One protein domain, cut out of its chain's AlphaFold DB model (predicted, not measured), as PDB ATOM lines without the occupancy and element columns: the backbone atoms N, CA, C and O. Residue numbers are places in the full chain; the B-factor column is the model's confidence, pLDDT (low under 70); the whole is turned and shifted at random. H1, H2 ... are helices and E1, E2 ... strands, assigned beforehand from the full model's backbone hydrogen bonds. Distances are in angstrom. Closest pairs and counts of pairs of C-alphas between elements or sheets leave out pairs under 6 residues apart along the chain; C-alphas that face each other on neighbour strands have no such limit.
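This is residues 13 to 103 of the 115 residues of an uncharacterized protein of Candidatus Falkowbacteria bacterium CG10_big_fil_rev_8_21_14_0_10_43_10 (UniProt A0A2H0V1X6). One six-stranded antiparallel sheet is curled like part of a barrel and folded back on itself, so that the leaf E5 E4 faces the leaf E1 E3 E6 with E2 as the hinge. Helix H1 lies on the outside of this curl, over E2 and E1, and the short H2 grazes the sheet just before E3. The printed part has 91 residues, with six named strands and two named helices in the order E1 E2 H1 H2 E3 E4 E5 E6; the sheet's order is E5 E4 E2 E1 E3 E6, and the class is mixed, helices and strands. The whole is compact, with a radius of gyration of the C-alphas of 13.6 A and spans of 38 by 33 by 22 A.

Begin with E1, residues 13 to 19, and E2, residues 25 to 32, an antiparallel hairpin at 152 degrees; N 15 and O 30 are 2.9 A apart, within hydrogen-bond range. On the other side of E1 is E3, residues 60 to 67, antiparallel at 157 degrees, with N 16 and O 63 at 2.9 A. H1, residues 35 to 46, is on the sheet over E2 and E1 at a height over the sheet of 10.4 A, and runs along the strands, only just, at 30.0 degrees to E2 on the local plane. The closest C-alphas of E2 and H1 are those of Phe 32 and Leu 38, 5.7 A apart. H2, residues 56 to 59, only grazes the sheet; residues 45 to 46 of H1 only just touch it, with 3 pairs of C-alphas within 8 A, the closest His 46 and Val 56 at 6.6 A. E2, H1 H2 and E3 form a split strand-helix-strand unit, two strands running the same way with E1 between them, and its crossover is right-handed. E4, residues 76 to 84, pairs in a staggered way: residues 76 to 78 with E2, where N 77 and O 26 are 2.9 A apart, and residues 78 to 84 with E5, residues 87 to 93, where N 82 and O 89 are 2.8 A apart. E4 and E5 are a hairpin. The edge strand E6, residues 100 to 102, is antiparallel to E3, with N 66 and O 100 at 2.8 A; E6 and E4 are apart. In H1 every O i to N i+4 pair is within hydrogen-bond range; H2 is too short for one.

Find C-alpha 13 at (201.652, 164.909, 150.973), where E1 begins its 20.5 A; E2 then runs 20.6 A. H1 covers 16.4 A from C-alpha 35 at (199.979, 164.198, 157.970), and H2 5.0 A. E3 measures 22.7 A, E4 25.0 A and E5 18.7 A. E6, 6.5 A, ends at C-alpha 102, (193.861, 169.013, 149.349).

Look to the C-alphas of Asp 49 and Gly 85 for the two farthest apart, 40.7 A. The printed part has no cut and no long link. The mean pLDDT of the printed part is 88.1, and residues 22 to 23 and 85 are under 70.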
ATOM      1  N   LEU A  13     202.231 163.572 150.867       94.00
ATOM      2  CA  LEU A  13     201.652 164.909 150.973       94.00
ATOM      3  C   LEU A  13     202.708 165.919 150.525       94.00
ATOM      4  O   LEU A  13     203.789 165.974 151.098       94.00
ATOM      5  N   THR A  14     202.403 166.739 149.533       95.81
ATOM      6  CA  THR A  14     203.371 167.641 148.908       95.81
ATOM      7  C   THR A  14     202.888 169.072 148.980       95.81
ATOM      8  O   THR A  14     201.802 169.401 148.500       95.81
ATOM      9  N   LEU A  15     203.710 169.927 149.581       96.19
ATOM     10  CA  LEU A  15     203.396 171.322 149.840       96.19
ATOM     11  C   LEU A  15     204.187 172.224 148.894       96.19
ATOM     12  O   LEU A  15     205.416 172.192 148.869       96.19
ATOM     13  N   TYR A  16     203.472 173.067 148.159       95.19
ATOM     14  CA  TYR A  16     204.035 174.136 147.344       95.19
ATOM     15  C   TYR A  16     203.657 175.500 147.916       95.19
ATOM     16  O   TYR A  16     202.587 175.661 148.515       95.19
ATOM     17  N   LYS A  17     204.493 176.505 147.647       93.19
ATOM     18  CA  LYS A  17     204.196 177.911 147.937       93.19
ATOM     19  C   LYS A  17     204.448 178.803 146.730       93.19
ATOM     20  O   LYS A  17     205.412 178.598 146.003       93.19
ATOM     21  N   ALA A  18     203.613 179.813 146.528       91.62
ATOM     22  CA  ALA A  18     203.818 180.869 145.538       91.62
ATOM     23  C   ALA A  18     203.728 182.245 146.202       91.62
ATOM     24  O   ALA A  18     203.060 182.411 147.225       91.62
ATOM     25  N   SER A  19     204.365 183.252 145.601       86.25
ATOM     26  CA  SER A  19     204.192 184.639 146.046       86.25
ATOM     27  C   SER A  19     202.726 185.063 145.938       86.25
ATOM     28  O   SER A  19     202.067 184.805 144.925       86.25
ATOM     29  N   ARG A  20     202.220 185.742 146.975       75.38
ATOM     30  CA  ARG A  20     200.832 186.208 147.025       75.38
ATOM     31  C   ARG A  20     200.501 187.262 145.971       75.38
ATOM     32  O   ARG A  20     199.359 187.298 145.522       75.38
ATOM     33  N   ASP A  21     201.493 188.026 145.524       72.25
ATOM     34  CA  ASP A  21     201.333 189.116 144.553       72.25
ATOM     35  C   ASP A  21     201.193 188.636 143.094       72.25
ATOM     36  O   ASP A  21     201.346 189.413 142.155       72.25
ATOM     37  N   GLY A  22     200.876 187.355 142.882       59.66
ATOM     38  CA  GLY A  22     200.646 186.793 141.550       59.66
ATOM     39  C   GLY A  22     201.875 186.118 140.951       59.66
ATOM     40  O   GLY A  22     202.095 186.193 139.742       59.66
ATOM     41  N   GLY A  23     202.676 185.436 141.776       63.44
ATOM     42  CA  GLY A  23     203.740 184.582 141.255       63.44
ATOM     43  C   GLY A  23     203.151 183.512 140.334       63.44
ATOM     44  O   GLY A  23     202.370 182.680 140.778       63.44
ATOM     45  N   SER A  24     203.543 183.501 139.055       81.50
ATOM     46  CA  SER A  24     203.133 182.458 138.094       81.50
ATOM     47  C   SER A  24     203.787 181.099 138.375       81.50
ATOM     48  O   SER A  24     203.533 180.126 137.670       81.50
ATOM     49  N   ARG A  25     204.654 181.035 139.389       90.50
ATOM     50  CA  ARG A  25     205.387 179.846 139.813       90.50
ATOM     51  C   ARG A  25     205.172 179.600 141.296       90.50
ATOM     52  O   ARG A  25     205.319 180.521 142.103       90.50
ATOM     53  N   ALA A  26     204.862 178.355 141.630       93.75
ATOM     54  CA  ALA A  26     204.949 177.844 142.983       93.75
ATOM     55  C   ALA A  26     206.184 176.948 143.101       93.75
ATOM     56  O   ALA A  26     206.443 176.120 142.229       93.75
ATOM     57  N   THR A  27     206.932 177.109 144.182       95.06
ATOM     58  CA  THR A  27     208.118 176.318 144.508       95.06
ATOM     59  C   THR A  27     207.744 175.212 145.482       95.06
ATOM     60  O   THR A  27     206.926 175.432 146.381       95.06
ATOM     61  N   LEU A  28     208.341 174.038 145.307       95.75
ATOM     62  CA  LEU A  28     208.205 172.916 146.225       95.75
ATOM     63  C   LEU A  28     208.827 173.285 147.573       95.75
ATOM     64  O   LEU A  28     210.010 173.607 147.639       95.75
ATOM     65  N   GLU A  29     208.024 173.226 148.629       95.50
ATOM     66  CA  GLU A  29     208.481 173.460 149.997       95.50
ATOM     67  C   GLU A  29     208.877 172.153 150.686       95.50
ATOM     68  O   GLU A  29     209.879 172.100 151.394       95.50
ATOM     69  N   GLY A  30     208.106 171.084 150.467       94.75
ATOM     70  CA  GLY A  30     208.383 169.789 151.075       94.75
ATOM     71  C   GLY A  30     207.479 168.671 150.571       94.75
ATOM     72  O   GLY A  30     206.356 168.909 150.124       94.75
ATOM     73  N   VAL A  31     207.992 167.445 150.671       95.38
ATOM     74  CA  VAL A  31     207.261 166.193 150.457       95.38
ATOM     75  C   VAL A  31     207.279 165.436 151.779       95.38
ATOM     76  O   VAL A  31     208.346 165.158 152.324       95.38
ATOM     77  N   PHE A  32     206.102 165.121 152.295       94.38
ATOM     78  CA  PHE A  32     205.891 164.530 153.608       94.38
ATOM     79  C   PHE A  32     205.270 163.139 153.450       94.38
ATOM     80  O   PHE A  32     204.352 162.966 152.643       94.38
ATOM     81  N   PRO A  33     205.739 162.136 154.205       90.38
ATOM     82  CA  PRO A  33     205.220 160.775 154.098       90.38
ATOM     83  C   PRO A  33     203.867 160.593 154.806       90.38
ATOM     84  O   PRO A  33     203.177 159.609 154.553       90.38
ATOM     85  N   ASN A  34     203.482 161.506 155.706       89.81
ATOM     86  CA  ASN A  34     202.231 161.454 156.465       89.81
ATOM     87  C   ASN A  34     201.790 162.857 156.944       89.81
ATOM     88  O   ASN A  34     202.518 163.843 156.803       89.81
ATOM     89  N   GLU A  35     200.574 162.940 157.493       89.25
ATOM     90  CA  GLU A  35     199.979 164.198 157.970       89.25
ATOM     91  C   GLU A  35     200.647 164.754 159.233       89.25
ATOM     92  O   GLU A  35     200.676 165.971 159.414       89.25
ATOM     93  N   GLU A  36     201.188 163.895 160.101       90.56
ATOM     94  CA  GLU A  36     201.845 164.312 161.344       90.56
ATOM     95  C   GLU A  36     203.125 165.099 161.046       90.56
ATOM     96  O   GLU A  36     203.323 166.190 161.581       90.56
ATOM     97  N   ASP A  37     203.945 164.610 160.115       92.69
ATOM     98  CA  ASP A  37     205.172 165.274 159.676       92.69
ATOM     99  C   ASP A  37     204.880 166.614 158.997       92.69
ATOM    100  O   ASP A  37     205.528 167.622 159.301       92.69
ATOM    101  N   LEU A  38     203.863 166.650 158.125       93.19
ATOM    102  CA  LEU A  38     203.388 167.895 157.521       93.19
ATOM    103  C   LEU A  38     202.945 168.882 158.604       93.19
ATOM    104  O   LEU A  38     203.323 170.050 158.553       93.19
ATOM    105  N   LYS A  39     202.151 168.432 159.582       90.75
ATOM    106  CA  LYS A  39     201.633 169.289 160.650       90.75
ATOM    107  C   LYS A  39     202.750 169.834 161.533       90.75
ATOM    108  O   LYS A  39     202.762 171.030 161.800       90.75
ATOM    109  N   ASN A  40     203.703 168.994 161.923       92.00
ATOM    110  CA  ASN A  40     204.859 169.402 162.717       92.00
ATOM    111  C   ASN A  40     205.705 170.448 161.982       92.00
ATOM    112  O   ASN A  40     206.090 171.458 162.572       92.00
ATOM    113  N   TYR A  41     205.970 170.238 160.690       93.38
ATOM    114  CA  TYR A  41     206.653 171.227 159.858       93.38
ATOM    115  C   TYR A  41     205.849 172.531 159.760       93.38
ATOM    116  O   TYR A  41     206.387 173.621 159.961       93.38
ATOM    117  N   TRP A  42     204.552 172.415 159.479       92.44
ATOM    118  CA  TRP A  42     203.660 173.549 159.302       92.44
ATOM    119  C   TRP A  42     203.565 174.394 160.572       92.44
ATOM    120  O   TRP A  42     203.690 175.611 160.505       92.44
ATOM    121  N   ASP A  43     203.425 173.768 161.737       90.44
ATOM    122  CA  ASP A  43     203.375 174.457 163.022       90.44
ATOM    123  C   ASP A  43     204.699 175.146 163.357       90.44
ATOM    124  O   ASP A  43     204.682 176.325 163.707       90.44
ATOM    125  N   LYS A  44     205.845 174.485 163.143       91.38
ATOM    126  CA  LYS A  44     207.169 175.109 163.311       91.38
ATOM    127  C   LYS A  44     207.341 176.351 162.446       91.38
ATOM    128  O   LYS A  44     207.815 177.377 162.926       91.38
ATOM    129  N   LEU A  45     206.900 176.294 161.187       90.81
ATOM    130  CA  LEU A  45     206.964 177.432 160.271       90.81
ATOM    131  C   LEU A  45     206.182 178.651 160.799       90.81
ATOM    132  O   LEU A  45     206.547 179.789 160.502       90.81
ATOM    133  N   HIS A  46     205.131 178.426 161.593       89.31
ATOM    134  CA  HIS A  46     204.287 179.472 162.176       89.31
ATOM    135  C   HIS A  46     204.645 179.823 163.627       89.31
ATOM    136  O   HIS A  46     204.136 180.816 164.149       89.31
ATOM    137  N   ASN A  47     205.505 179.049 164.285       89.50
ATOM    138  CA  ASN A  47     205.855 179.243 165.684       89.50
ATOM    139  C   ASN A  47     206.965 180.292 165.838       89.50
ATOM    140  O   ASN A  47     208.125 180.024 165.534       89.50
ATOM    141  N   ALA A  48     206.626 181.479 166.349       86.44
ATOM    142  CA  ALA A  48     207.607 182.542 166.581       86.44
ATOM    143  C   ALA A  48     208.694 182.149 167.599       86.44
ATOM    144  O   ALA A  48     209.841 182.566 167.445       86.44
ATOM    145  N   ASP A  49     208.356 181.321 168.592       87.62
ATOM    146  CA  ASP A  49     209.295 180.902 169.642       87.62
ATOM    147  C   ASP A  49     210.374 179.946 169.104       87.62
ATOM    148  O   ASP A  49     211.476 179.874 169.644       87.62
ATOM    149  N   GLU A  50     210.091 179.258 167.994       87.00
ATOM    150  CA  GLU A  50     211.042 178.406 167.266       87.00
ATOM    151  C   GLU A  50     211.690 179.129 166.066       87.00
ATOM    152  O   GLU A  50     212.349 178.501 165.238       87.00
ATOM    153  N   GLY A  51     211.523 180.454 165.960       86.50
ATOM    154  CA  GLY A  51     212.081 181.270 164.872       86.50
ATOM    155  C   GLY A  51     211.255 181.274 163.579       86.50
ATOM    156  O   GLY A  51     211.710 181.803 162.563       86.50
ATOM    157  N   GLY A  52     210.050 180.703 163.603       87.12
ATOM    158  CA  GLY A  52     209.066 180.781 162.530       87.12
ATOM    159  C   GLY A  52     208.378 182.147 162.438       87.12
ATOM    160  O   GLY A  52     208.654 183.086 163.186       87.12
ATOM    161  N   ASN A  53     207.441 182.270 161.498       87.69
ATOM    162  CA  ASN A  53     206.661 183.483 161.286       87.69
ATOM    163  C   ASN A  53     205.154 183.164 161.313       87.69
ATOM    164  O   ASN A  53     204.630 182.617 160.341       87.69
ATOM    165  N   PRO A  54     204.411 183.589 162.354       83.44
ATOM    166  CA  PRO A  54     202.966 183.356 162.462       83.44
ATOM    167  C   PRO A  54     202.138 183.908 161.295       83.44
ATOM    168  O   PRO A  54     200.994 183.505 161.091       83.44
ATOM    169  N   MET A  55     202.693 184.847 160.522       83.56
ATOM    170  CA  MET A  55     202.038 185.490 159.382       83.56
ATOM    171  C   MET A  55     202.401 184.850 158.038       83.56
ATOM    172  O   MET A  55     201.919 185.310 157.005       83.56
ATOM    173  N   VAL A  56     203.211 183.786 158.016       85.19
ATOM    174  CA  VAL A  56     203.690 183.148 156.777       85.19
ATOM    175  C   VAL A  56     202.546 182.634 155.886       85.19
ATOM    176  O   VAL A  56     202.632 182.716 154.659       85.19
ATOM    177  N   TRP A  57     201.414 182.217 156.471       79.94
ATOM    178  CA  TRP A  57     200.194 181.860 155.732       79.94
ATOM    179  C   TRP A  57     199.593 183.025 154.932       79.94
ATOM    180  O   TRP A  57     198.874 182.796 153.962       79.94
ATOM    181  N   ARG A  58     199.863 184.278 155.328       80.25
ATOM    182  CA  ARG A  58     199.437 185.490 154.608       80.25
ATOM    183  C   ARG A  58     200.453 185.946 153.578       80.25
ATOM    184  O   ARG A  58     200.068 186.695 152.686       80.25
ATOM    185  N   THR A  59     201.712 185.559 153.718       84.81
ATOM    186  CA  THR A  59     202.793 185.994 152.826       84.81
ATOM    187  C   THR A  59     202.768 185.237 151.502       84.81
ATOM    188  O   THR A  59     203.092 185.800 150.459       84.81
ATOM    189  N   PHE A  60     202.334 183.977 151.529       89.06
ATOM    190  CA  PHE A  60     202.334 183.100 150.362       89.06
ATOM    191  C   PHE A  60     200.953 182.515 150.086       89.06
ATOM    192  O   PHE A  60     200.123 182.366 150.982       89.06
ATOM    193  N   GLN A  61     200.722 182.155 148.828       89.12
ATOM    194  CA  GLN A  61     199.689 181.192 148.472       89.12
ATOM    195  C   GLN A  61     200.251 179.789 148.669       89.12
ATOM    196  O   GLN A  61     201.363 179.510 148.228       89.12
ATOM    197  N   TRP A  62     199.477 178.914 149.301       91.62
ATOM    198  CA  TRP A  62     199.900 177.560 149.640       91.62
ATOM    199  C   TRP A  62     199.042 176.531 148.917       91.62
ATOM    200  O   TRP A  62     197.823 176.691 148.806       91.62
ATOM    201  N   PHE A  63     199.679 175.468 148.440       93.19
ATOM    202  CA  PHE A  63     199.018 174.402 147.700       93.19
ATOM    203  C   PHE A  63     199.457 173.058 148.261       93.19
ATOM    204  O   PHE A  63     200.638 172.725 148.203       93.19
ATOM    205  N   LEU A  64     198.504 172.296 148.794       95.19
ATOM    206  CA  LEU A  64     198.741 170.935 149.248       95.19
ATOM    207  C   LEU A  64     198.203 169.959 148.209       95.19
ATOM    208  O   LEU A  64     197.068 170.092 147.743       95.19
ATOM    209  N   TYR A  65     199.023 168.974 147.868       95.06
ATOM    210  CA  TYR A  65     198.645 167.874 147.000       95.06
ATOM    211  C   TYR A  65     198.940 166.538 147.665       95.06
ATOM    212  O   TYR A  65     199.904 166.410 148.411       95.06
ATOM    213  N   THR A  66     198.129 165.534 147.371       94.25
ATOM    214  CA  THR A  66     198.351 164.147 147.771       94.25
ATOM    215  C   THR A  66     198.555 163.275 146.546       94.25
ATOM    216  O   THR A  66     198.044 163.563 145.463       94.25
ATOM    217  N   SER A  67     199.294 162.183 146.717       91.12
ATOM    218  CA  SER A  67     199.356 161.099 145.738       91.12
ATOM    219  C   SER A  67     199.233 159.751 146.441       91.12
ATOM    220  O   SER A  67     199.704 159.570 147.567       91.12
ATOM    221  N   ARG A  68     198.586 158.803 145.760       88.69
ATOM    222  CA  ARG A  68     198.531 157.383 146.153       88.69
ATOM    223  C   ARG A  68     199.581 156.536 145.455       88.69
ATOM    224  O   ARG A  68     199.773 155.386 145.825       88.69
ATOM    225  N   ASP A  69     200.236 157.121 144.467       87.56
ATOM    226  CA  ASP A  69     201.313 156.508 143.721       87.56
ATOM    227  C   ASP A  69     202.630 157.162 144.132       87.56
ATOM    228  O   ASP A  69     202.670 158.334 144.536       87.56
ATOM    229  N   GLU A  70     203.717 156.406 144.018       85.06
ATOM    230  CA  GLU A  70     205.059 156.965 144.106       85.06
ATOM    231  C   GLU A  70     205.287 157.851 142.877       85.06
ATOM    232  O   GLU A  70     205.379 157.374 141.745       85.06
ATOM    233  N   VAL A  71     205.306 159.163 143.100       86.38
ATOM    234  CA  VAL A  71     205.440 160.163 142.042       86.38
ATOM    235  C   VAL A  71     206.658 161.030 142.305       86.38
ATOM    236  O   VAL A  71     206.950 161.405 143.440       86.38
ATOM    237  N   ASN A  72     207.361 161.376 141.233       89.94
ATOM    238  CA  ASN A  72     208.457 162.325 141.307       89.94
ATOM    239  C   ASN A  72     207.894 163.749 141.208       89.94
ATOM    240  O   ASN A  72     207.444 164.176 140.142       89.94
ATOM    241  N   TRP A  73     207.861 164.459 142.335       93.56
ATOM    242  CA  TRP A  73     207.305 165.806 142.412       93.56
ATOM    243  C   TRP A  73     208.273 166.833 141.809       93.56
ATOM    244  O   TRP A  73     209.437 166.882 142.211       93.56
ATOM    245  N   PRO A  74     207.825 167.688 140.870       95.12
ATOM    246  CA  PRO A  74     208.687 168.716 140.307       95.12
ATOM    247  C   PRO A  74     209.027 169.768 141.368       95.12
ATOM    248  O   PRO A  74     208.191 170.118 142.203       95.12
ATOM    249  N   SER A  75     210.237 170.325 141.314       95.38
ATOM    250  CA  SER A  75     210.671 171.381 142.241       95.38
ATOM    251  C   SER A  75     209.891 172.691 142.078       95.38
ATOM    252  O   SER A  75     209.872 173.516 142.986       95.38
ATOM    253  N   GLU A  76     209.251 172.896 140.926       95.06
ATOM    254  CA  GLU A  76     208.397 174.045 140.631       95.06
ATOM    255  C   GLU A  76     207.167 173.605 139.825       95.06
ATOM    256  O   GLU A  76     207.245 172.700 138.993       95.06
ATOM    257  N   CYS A  77     206.039 174.284 140.027       93.56
ATOM    258  CA  CYS A  77     204.842 174.166 139.195       93.56
ATOM    259  C   CYS A  77     204.320 175.544 138.787       93.56
ATOM    260  O   CYS A  77     204.588 176.557 139.436       93.56
ATOM    261  N   THR A  78     203.567 175.594 137.687       92.44
ATOM    262  CA  THR A  78     202.933 176.847 137.254       92.44
ATOM    263  C   THR A  78     201.696 177.087 138.108       92.44
ATOM    264  O   THR A  78     200.764 176.284 138.067       92.44
ATOM    265  N   ALA A  79     201.670 178.182 138.867       90.69
ATOM    266  CA  ALA A  79     200.502 178.579 139.640       90.69
ATOM    267  C   ALA A  79     199.523 179.333 138.729       90.69
ATOM    268  O   ALA A  79     199.829 180.414 138.221       90.69
ATOM    269  N   LYS A  80     198.340 178.761 138.511       87.19
ATOM    270  CA  LYS A  80     197.251 179.363 137.740       87.19
ATOM    271  C   LYS A  80     196.099 179.775 138.634       87.19
ATOM    272  O   LYS A  80     195.827 179.143 139.648       87.19
ATOM    273  N   ALA A  81     195.398 180.817 138.213       85.06
ATOM    274  CA  ALA A  81     194.174 181.290 138.836       85.06
ATOM    275  C   ALA A  81     192.973 180.957 137.940       85.06
ATOM    276  O   ALA A  81     192.936 181.351 136.776       85.06
ATOM    277  N   GLU A  82     191.972 180.269 138.485       82.56
ATOM    278  CA  GLU A  82     190.675 180.051 137.850       82.56
ATOM    279  C   GLU A  82     189.614 180.914 138.540       82.56
ATOM    280  O   GLU A  82     189.442 180.863 139.761       82.56
ATOM    281  N   LYS A  83     188.887 181.712 137.750       80.88
ATOM    282  CA  LYS A  83     187.749 182.505 138.229       80.88
ATOM    283  C   LYS A  83     186.452 181.728 138.006       80.88
ATOM    284  O   LYS A  83     186.068 181.502 136.860       80.88
ATOM    285  N   ARG A  84     185.739 181.385 139.081       75.75
ATOM    286  CA  ARG A  84     184.367 180.849 139.023       75.75
ATOM    287  C   ARG A  84     183.448 181.658 139.926       75.75
ATOM    288  O   ARG A  84     183.689 181.754 141.124       75.75
ATOM    289  N   GLY A  85     182.388 182.226 139.346       65.06
ATOM    290  CA  GLY A  85     181.295 182.848 140.106       65.06
ATOM    291  C   GLY A  85     181.742 183.915 141.113       65.06
ATOM    292  O   GLY A  85     181.269 183.916 142.241       65.06
ATOM    293  N   GLY A  86     182.693 184.779 140.741       76.50
ATOM    294  CA  GLY A  86     183.223 185.838 141.616       76.50
ATOM    295  C   GLY A  86     184.336 185.403 142.579       76.50
ATOM    296  O   GLY A  86     184.990 186.263 143.162       76.50
ATOM    297  N   SER A  87     184.615 184.102 142.699       76.69
ATOM    298  CA  SER A  87     185.745 183.578 143.470       76.69
ATOM    299  C   SER A  87     186.927 183.239 142.561       76.69
ATOM    300  O   SER A  87     186.744 182.761 141.439       76.69
ATOM    301  N   THR A  88     188.147 183.495 143.039       78.69
ATOM    302  CA  THR A  88     189.389 183.108 142.355       78.69
ATOM    303  C   THR A  88     190.055 181.984 143.139       78.69
ATOM    304  O   THR A  88     190.512 182.199 144.261       78.69
ATOM    305  N   SER A  89     190.132 180.793 142.548       78.81
ATOM    306  CA  SER A  89     190.889 179.666 143.093       78.81
ATOM    307  C   SER A  89     192.235 179.574 142.393       78.81
ATOM    308  O   SER A  89     192.300 179.646 141.170       78.81
ATOM    309  N   HIS A  90     193.313 179.406 143.150       84.88
ATOM    310  CA  HIS A  90     194.655 179.246 142.588       84.88
ATOM    311  C   HIS A  90     195.069 177.785 142.670       84.88
ATOM    312  O   HIS A  90     194.811 177.189 143.705       84.88
ATOM    313  N   PHE A  91     195.716 177.202 141.667       87.88
ATOM    314  CA  PHE A  91     196.182 175.810 141.663       87.88
ATOM    315  C   PHE A  91     197.488 175.660 140.877       87.88
ATOM    316  O   PHE A  91     197.803 176.493 140.034       87.88
ATOM    317  N   CYS A  92     198.228 174.585 141.134       91.38
ATOM    318  CA  CYS A  92     199.381 174.194 140.337       91.38
ATOM    319  C   CYS A  92     199.005 173.334 139.130       91.38
ATOM    320  O   CYS A  92     198.265 172.357 139.248       91.38
ATOM    321  N   GLU A  93     199.577 173.680 137.982       90.75
ATOM    322  CA  GLU A  93     199.576 172.885 136.756       90.75
ATOM    323  C   GLU A  93     200.909 172.164 136.531       90.75
ATOM    324  O   GLU A  93     201.941 172.542 137.089       90.75
ATOM    325  N   GLY A  94     200.885 171.150 135.660       86.94
ATOM    326  CA  GLY A  94     202.070 170.359 135.313       86.94
ATOM    327  C   GLY A  94     202.474 169.357 136.394       86.94
ATOM    328  O   GLY A  94     203.616 168.908 136.414       86.94
ATOM    329  N   LEU A  95     201.557 169.030 137.305       92.38
ATOM    330  CA  LEU A  95     201.784 168.038 138.348       92.38
ATOM    331  C   LEU A  95     201.671 166.607 137.793       92.38
ATOM    332  O   LEU A  95     200.967 166.395 136.801       92.38
ATOM    333  N   PRO A  96     202.325 165.622 138.436       91.31
ATOM    334  CA  PRO A  96     202.219 164.221 138.051       91.31
ATOM    335  C   PRO A  96     200.771 163.717 138.026       91.31
ATOM    336  O   PRO A  96     199.934 164.115 138.842       91.31
ATOM    337  N   THR A  97     200.483 162.789 137.113       88.62
ATOM    338  CA  THR A  97     199.205 162.069 137.078       88.62
ATOM    339  C   THR A  97     198.961 161.384 138.423       88.62
ATOM    340  O   THR A  97     199.852 160.726 138.947       88.62
ATOM    341  N   GLY A  98     197.760 161.547 138.983       85.44
ATOM    342  CA  GLY A  98     197.405 161.006 140.302       85.44
ATOM    343  C   GLY A  98     197.504 162.018 141.449       85.44
ATOM    344  O   GLY A  98     196.920 161.773 142.505       85.44
ATOM    345  N   ALA A  99     198.134 163.180 141.228       91.56
ATOM    346  CA  ALA A  99     198.125 164.280 142.185       91.56
ATOM    347  C   ALA A  99     196.697 164.809 142.401       91.56
ATOM    348  O   ALA A  99     196.039 165.284 141.470       91.56
ATOM    349  N   LYS A 100     196.221 164.761 143.644       92.50
ATOM    350  CA  LYS A 100     194.934 165.323 144.063       92.50
ATOM    351  C   LYS A 100     195.166 166.522 144.953       92.50
ATOM    352  O   LYS A 100     196.082 166.526 145.763       92.50
ATOM    353  N   ARG A 101     194.358 167.560 144.780       91.12
ATOM    354  CA  ARG A 101     194.468 168.765 145.595       91.12
ATOM    355  C   ARG A 101     193.759 168.568 146.928       91.12
ATOM    356  O   ARG A 101     192.608 168.150 146.935       91.12
ATOM    357  N   GLU A 102     194.410 169.003 147.997       91.12
ATOM    358  CA  GLU A 102     193.861 169.013 149.349       91.12
ATOM    359  C   GLU A 102     193.879 170.418 149.959       91.12
ATOM    360  O   GLU A 102     194.506 171.357 149.449       91.12
ATOM    361  N   ASN A 103     193.169 170.563 151.077       87.19
ATOM    362  CA  ASN A 103     193.241 171.766 151.893       87.19
ATOM    363  C   ASN A 103     194.519 171.752 152.728       87.19
ATOM    364  O   ASN A 103     194.828 170.768 153.393       87.19
TER     365      ASN A 103